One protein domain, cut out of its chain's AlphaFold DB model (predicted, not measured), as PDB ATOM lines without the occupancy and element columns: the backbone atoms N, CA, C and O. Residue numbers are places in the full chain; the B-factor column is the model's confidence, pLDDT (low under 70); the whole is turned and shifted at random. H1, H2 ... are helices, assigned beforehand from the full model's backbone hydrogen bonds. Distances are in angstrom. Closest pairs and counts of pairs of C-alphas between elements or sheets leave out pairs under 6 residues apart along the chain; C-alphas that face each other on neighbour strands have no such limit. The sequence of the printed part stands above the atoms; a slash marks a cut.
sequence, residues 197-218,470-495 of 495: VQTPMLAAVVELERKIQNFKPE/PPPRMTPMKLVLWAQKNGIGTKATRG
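AT A GLANCE: This is residues 197 to 218 and 470 to 495 of the 495 residues of the protein "DNA topoisomerase" of Candidatus Bathyarchaeota archaeon (UniProt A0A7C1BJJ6). One long helix, H1, makes much of the length of a loose rod, and a shorter helix, H2, crosses steeply near residues 201 to 205 of H1. Extended residues 470 to 475 lead back along H1 into H2, and residues 486 to 495 curl round as a tail. The printed part has 48 residues with two named helices, H1 then H2, and no named strand, and is all helix by class. The radius of gyration of the C-alphas is 12.0 A, and the spans are 41 by 17 by 14 A.

IN THESE COORDINATES: H1, residues 198 to 213, begins at C-alpha (9.777, 9.258, 14.707) and is 22.5 A long. H2, residues 476 to 485, is 14.3 A long and ends at C-alpha (17.793, -0.739, 23.192).

HOW THE PARTS SIT: H1 and H2 only just touch, with 3 pairs of C-alphas within 8 A, H1 with residues 201 to 205 alone. The closest C-alphas, of Met 201 and Ala 483, are 6.9 A apart. Their lines stand at a steep tilt of 66 degrees, opposite ways. In H1 and H2 every O i to N i+4 pair is within hydrogen-bond range.

THE WHOLE: The C-alphas farthest apart, of Glu 218 and Ala 492, are 41.6 A apart. Residues 219 to 469 are not printed, and C-alphas 218 and 470 are 10.3 A apart across the cut. No printed residue is under 70 in pLDDT.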
ATOM      1  N   VAL A 197      13.949  10.051  14.092       93.75
ATOM      2  CA  VAL A 197      13.597   9.205  15.250       93.75
ATOM      3  C   VAL A 197      12.143   8.716  15.192       93.75
ATOM      4  O   VAL A 197      11.869   7.553  15.479       93.75
ATOM      5  N   GLN A 198      11.208   9.576  14.777       93.75
ATOM      6  CA  GLN A 198       9.777   9.258  14.707       93.75
ATOM      7  C   GLN A 198       9.485   8.094  13.752       93.75
ATOM      8  O   GLN A 198       8.709   7.201  14.086       93.75
ATOM      9  N   THR A 199      10.101   8.094  12.569       95.31
ATOM     10  CA  THR A 199       9.839   7.110  11.515       95.31
ATOM     11  C   THR A 199      10.211   5.679  11.917       95.31
ATOM     12  O   THR A 199       9.338   4.816  11.810       95.31
ATOM     13  N   PRO A 200      11.424   5.377  12.428       95.88
ATOM     14  CA  PRO A 200      11.737   4.018  12.875       95.88
ATOM     15  C   PRO A 200      10.902   3.586  14.091       95.88
ATOM     16  O   PRO A 200      10.522   2.420  14.183       95.88
ATOM     17  N   MET A 201      10.543   4.508  14.995       95.69
ATOM     18  CA  MET A 201       9.639   4.192  16.108       95.69
ATOM     19  C   MET A 201       8.227   3.834  15.617       95.69
ATOM     20  O   MET A 201       7.649   2.855  16.088       95.69
ATOM     21  N   LEU A 202       7.685   4.573  14.642       96.62
ATOM     22  CA  LEU A 202       6.404   4.244  14.011       96.62
ATOM     23  C   LEU A 202       6.471   2.891  13.293       96.62
ATOM     24  O   LEU A 202       5.556   2.083  13.438       96.62
ATOM     25  N   ALA A 203       7.560   2.622  12.566       96.44
ATOM     26  CA  ALA A 203       7.764   1.346  11.885       96.44
ATOM     27  C   ALA A 203       7.713   0.163  12.866       96.44
ATOM     28  O   ALA A 203       7.013  -0.810  12.598       96.44
ATOM     29  N   ALA A 204       8.347   0.280  14.037       96.56
ATOM     30  CA  ALA A 204       8.310  -0.753  15.075       96.56
ATOM     31  C   ALA A 204       6.891  -1.024  15.609       96.56
ATOM     32  O   ALA A 204       6.528  -2.173  15.873       96.56
ATOM     33  N   VAL A 205       6.070   0.024  15.756       97.81
ATOM     34  CA  VAL A 205       4.660  -0.117  16.156       97.81
ATOM     35  C   VAL A 205       3.857  -0.823  15.064       97.81
ATOM     36  O   VAL A 205       3.125  -1.767  15.360       97.81
ATOM     37  N   VAL A 206       4.017  -0.398  13.808       97.94
ATOM     38  CA  VAL A 206       3.308  -0.976  12.654       97.94
ATOM     39  C   VAL A 206       3.686  -2.443  12.452       97.94
ATOM     40  O   VAL A 206       2.811  -3.271  12.212       97.94
ATOM     41  N   GLU A 207       4.967  -2.788  12.573       96.88
ATOM     42  CA  GLU A 207       5.438  -4.167  12.442       96.88
ATOM     43  C   GLU A 207       4.833  -5.072  13.524       96.88
ATOM     44  O   GLU A 207       4.370  -6.175  13.222       96.88
ATOM     45  N   LEU A 208       4.778  -4.604  14.777       97.25
ATOM     46  CA  LEU A 208       4.139  -5.352  15.856       97.25
ATOM     47  C   LEU A 208       2.635  -5.521  15.614       97.25
ATOM     48  O   LEU A 208       2.123  -6.623  15.796       97.25
ATOM     49  N   GLU A 209       1.929  -4.474  15.182       97.81
ATOM     50  CA  GLU A 209       0.487  -4.582  14.922       97.81
ATOM     51  C   GLU A 209       0.200  -5.535  13.754       97.81
ATOM     52  O   GLU A 209      -0.709  -6.352  13.856       97.81
ATOM     53  N   ARG A 210       1.025  -5.540  12.696       97.75
ATOM     54  CA  ARG A 210       0.928  -6.538  11.614       97.75
ATOM     55  C   ARG A 210       1.123  -7.964  12.131       97.75
ATOM     56  O   ARG A 210       0.379  -8.859  11.738       97.75
ATOM     57  N   LYS A 211       2.085  -8.189  13.035       96.94
ATOM     58  CA  LYS A 211       2.280  -9.500  13.683       96.94
ATOM     59  C   LYS A 211       1.061  -9.917  14.504       96.94
ATOM     60  O   LYS A 211       0.708 -11.087  14.488       96.94
ATOM     61  N   ILE A 212       0.417  -8.976  15.194       97.38
ATOM     62  CA  ILE A 212      -0.808  -9.227  15.969       97.38
ATOM     63  C   ILE A 212      -1.979  -9.569  15.040       97.38
ATOM     64  O   ILE A 212      -2.684 -10.537  15.297       97.38
ATOM     65  N   GLN A 213      -2.168  -8.811  13.956       97.19
ATOM     66  CA  GLN A 213      -3.249  -9.030  12.986       97.19
ATOM     67  C   GLN A 213      -3.127 -10.371  12.258       97.19
ATOM     68  O   GLN A 213      -4.130 -11.038  12.027       97.19
ATOM     69  N   ASN A 214      -1.900 -10.784  11.933       97.25
ATOM     70  CA  ASN A 214      -1.628 -12.045  11.244       97.25
ATOM     71  C   ASN A 214      -1.490 -13.247  12.197       97.25
ATOM     72  O   ASN A 214      -1.231 -14.362  11.741       97.25
ATOM     73  N   PHE A 215      -1.620 -13.044  13.512       98.12
ATOM     74  CA  PHE A 215      -1.474 -14.113  14.494       98.12
ATOM     75  C   PHE A 215      -2.675 -15.062  14.445       98.12
ATOM     76  O   PHE A 215      -3.814 -14.642  14.639       98.12
ATOM     77  N   LYS A 216      -2.415 -16.356  14.244       97.38
ATOM     78  CA  LYS A 216      -3.430 -17.414  14.292       97.38
ATOM     79  C   LYS A 216      -3.331 -18.138  15.641       97.38
ATOM     80  O   LYS A 216      -2.310 -18.775  15.885       97.38
ATOM     81  N   PRO A 217      -4.327 -18.016  16.539       97.12
ATOM     82  CA  PRO A 217      -4.317 -18.729  17.811       97.12
ATOM     83  C   PRO A 217      -4.366 -20.245  17.616       97.12
ATOM     84  O   PRO A 217      -5.218 -20.751  16.889       97.12
ATOM     85  N   GLU A 218      -3.492 -20.959  18.314       96.75
ATOM     86  CA  GLU A 218      -3.461 -22.418  18.352       96.75
ATOM     87  C   GLU A 218      -3.974 -22.913  19.713       96.75
ATOM     88  O   GLU A 218      -3.636 -22.319  20.751       96.75
ATOM     89  N   PRO A 470      -1.600 -13.487  20.885       95.94
ATOM     90  CA  PRO A 470      -0.647 -12.648  20.173       95.94
ATOM     91  C   PRO A 470       0.240 -11.883  21.169       95.94
ATOM     92  O   PRO A 470      -0.130 -11.722  22.342       95.94
ATOM     93  N   PRO A 471       1.402 -11.369  20.727       94.88
ATOM     94  CA  PRO A 471       2.227 -10.523  21.576       94.88
ATOM     95  C   PRO A 471       1.426  -9.298  22.060       94.88
ATOM     96  O   PRO A 471       0.588  -8.767  21.325       94.88
ATOM     97  N   PRO A 472       1.663  -8.815  23.292       95.06
ATOM     98  CA  PRO A 472       0.940  -7.663  23.811       95.06
ATOM     99  C   PRO A 472       1.276  -6.411  23.000       95.06
ATOM    100  O   PRO A 472       2.448  -6.162  22.705       95.06
ATOM    101  N   ARG A 473       0.262  -5.584  22.727       95.44
ATOM    102  CA  ARG A 473       0.417  -4.309  22.013       95.44
ATOM    103  C   ARG A 473       1.504  -3.412  22.617       95.44
ATOM    104  O   ARG A 473       1.806  -3.465  23.820       95.44
ATOM    105  N   MET A 474       2.082  -2.571  21.756       95.06
ATOM    106  CA  MET A 474       3.086  -1.588  22.153       95.06
ATOM    107  C   MET A 474       2.460  -0.566  23.103       95.06
ATOM    108  O   MET A 474       1.403  -0.007  22.827       95.06
ATOM    109  N   THR A 475       3.132  -0.301  24.219       94.62
ATOM    110  CA  THR A 475       2.792   0.816  25.111       94.62
ATOM    111  C   THR A 475       3.826   1.926  24.920       94.62
ATOM    112  O   THR A 475       4.946   1.615  24.502       94.62
ATOM    113  N   PRO A 476       3.526   3.191  25.269       94.81
ATOM    114  CA  PRO A 476       4.507   4.273  25.177       94.81
ATOM    115  C   PRO A 476       5.827   3.945  25.887       94.81
ATOM    116  O   PRO A 476       6.899   4.120  25.318       94.81
ATOM    117  N   MET A 477       5.764   3.363  27.090       94.75
ATOM    118  CA  MET A 477       6.971   2.980  27.827       94.75
ATOM    119  C   MET A 477       7.740   1.837  27.147       94.75
ATOM    120  O   MET A 477       8.966   1.890  27.061       94.75
ATOM    121  N   LYS A 478       7.048   0.818  26.612       94.62
ATOM    122  CA  LYS A 478       7.708  -0.248  25.832       94.62
ATOM    123  C   LYS A 478       8.399   0.309  24.585       94.62
ATOM    124  O   LYS A 478       9.479  -0.164  24.247       94.62
ATOM    125  N   LEU A 479       7.814   1.321  23.944       95.50
ATOM    126  CA  LEU A 479       8.399   1.967  22.773       95.50
ATOM    127  C   LEU A 479       9.658   2.771  23.132       95.50
ATOM    128  O   LEU A 479      10.650   2.685  22.414       95.50
ATOM    129  N   VAL A 480       9.666   3.474  24.271       94.06
ATOM    130  CA  VAL A 480      10.875   4.143  24.794       94.06
ATOM    131  C   VAL A 480      11.991   3.136  25.082       94.06
ATOM    132  O   VAL A 480      13.135   3.364  24.686       94.06
ATOM    133  N   LEU A 481      11.670   2.004  25.719       94.00
ATOM    134  CA  LEU A 481      12.645   0.938  25.986       94.00
ATOM    135  C   LEU A 481      13.167   0.304  24.692       94.00
ATOM    136  O   LEU A 481      14.361   0.023  24.582       94.00
ATOM    137  N   TRP A 482      12.292   0.109  23.702       95.56
ATOM    138  CA  TRP A 482      12.690  -0.352  22.374       95.56
ATOM    139  C   TRP A 482      13.644   0.646  21.709       95.56
ATOM    140  O   TRP A 482      14.705   0.243  21.239       95.56
ATOM    141  N   ALA A 483      13.328   1.944  21.732       95.00
ATOM    142  CA  ALA A 483      14.179   2.976  21.148       95.00
ATOM    143  C   ALA A 483      15.551   3.030  21.839       95.00
ATOM    144  O   ALA A 483      16.578   3.036  21.168       95.00
ATOM    145  N   GLN A 484      15.592   2.967  23.176       91.81
ATOM    146  CA  GLN A 484      16.843   2.921  23.937       91.81
ATOM    147  C   GLN A 484      17.694   1.698  23.590       91.81
ATOM    148  O   GLN A 484      18.891   1.848  23.356       91.81
ATOM    149  N   LYS A 485      17.087   0.504  23.535       94.00
ATOM    150  CA  LYS A 485      17.793  -0.739  23.192       94.00
ATOM    151  C   LYS A 485      18.434  -0.672  21.802       94.00
ATOM    152  O   LYS A 485      19.492  -1.254  21.607       94.00
ATOM    153  N   ASN A 486      17.807   0.036  20.863       94.88
ATOM    154  CA  ASN A 486      18.274   0.174  19.483       94.88
ATOM    155  C   ASN A 486      19.086   1.461  19.230       94.88
ATOM    156  O   ASN A 486      19.339   1.797  18.079       94.88
ATOM    157  N   GLY A 487      19.466   2.215  20.271       92.50
ATOM    158  CA  GLY A 487      20.247   3.451  20.108       92.50
ATOM    159  C   GLY A 487      19.495   4.596  19.411       92.50
ATOM    160  O   GLY A 487      20.112   5.526  18.900       92.50
ATOM    161  N   ILE A 488      18.161   4.553  19.388       92.75
ATOM    162  CA  ILE A 488      17.301   5.537  18.723       92.75
ATOM    163  C   ILE A 488      16.878   6.622  19.721       92.75
ATOM    164  O   ILE A 488      16.330   6.343  20.794       92.75
ATOM    165  N   GLY A 489      17.127   7.883  19.358       89.25
ATOM    166  CA  GLY A 489      16.862   9.045  20.210       89.25
ATOM    167  C   GLY A 489      17.712   9.072  21.487       89.25
ATOM    168  O   GLY A 489      18.541   8.194  21.735       89.25
ATOM    169  N   THR A 490      17.491  10.077  22.328       85.19
ATOM    170  CA  THR A 490      18.170  10.245  23.623       85.19
ATOM    171  C   THR A 490      17.161  10.175  24.770       85.19
ATOM    172  O   THR A 490      15.950  10.211  24.552       85.19
ATOM    173  N   LYS A 491      17.635  10.116  26.020       80.75
ATOM    174  CA  LYS A 491      16.773  10.183  27.218       80.75
ATOM    175  C   LYS A 491      15.831  11.396  27.234       80.75
ATOM    176  O   LYS A 491      14.732  11.296  27.761       80.75
ATOM    177  N   ALA A 492      16.250  12.506  26.621       80.00
ATOM    178  CA  ALA A 492      15.485  13.743  26.549       80.00
ATOM    179  C   ALA A 492      14.487  13.769  25.378       80.00
ATOM    180  O   ALA A 492      13.540  14.546  25.421       80.00
ATOM    181  N   THR A 493      14.678  12.937  24.344       85.31
ATOM    182  CA  THR A 493      13.920  13.037  23.080       85.31
ATOM    183  C   THR A 493      13.053  11.823  22.741       85.31
ATOM    184  O   THR A 493      12.306  11.876  21.772       85.31
ATOM    185  N   ARG A 494      13.142  10.720  23.498       87.50
ATOM    186  CA  ARG A 494      12.309   9.515  23.280       87.50
ATOM    187  C   ARG A 494      10.872   9.647  23.805       87.50
ATOM    188  O   ARG A 494      10.040   8.826  23.426       87.50
ATOM    189  N   GLY A 495      10.656  10.557  24.758       79.62
ATOM    190  CA  GLY A 495       9.489  10.600  25.645       79.62
ATOM    191  C   GLY A 495       8.187  11.070  25.020       79.62
ATOM    192  O   GLY A 495       8.239  11.754  23.979       79.62
TER     193      GLY A 495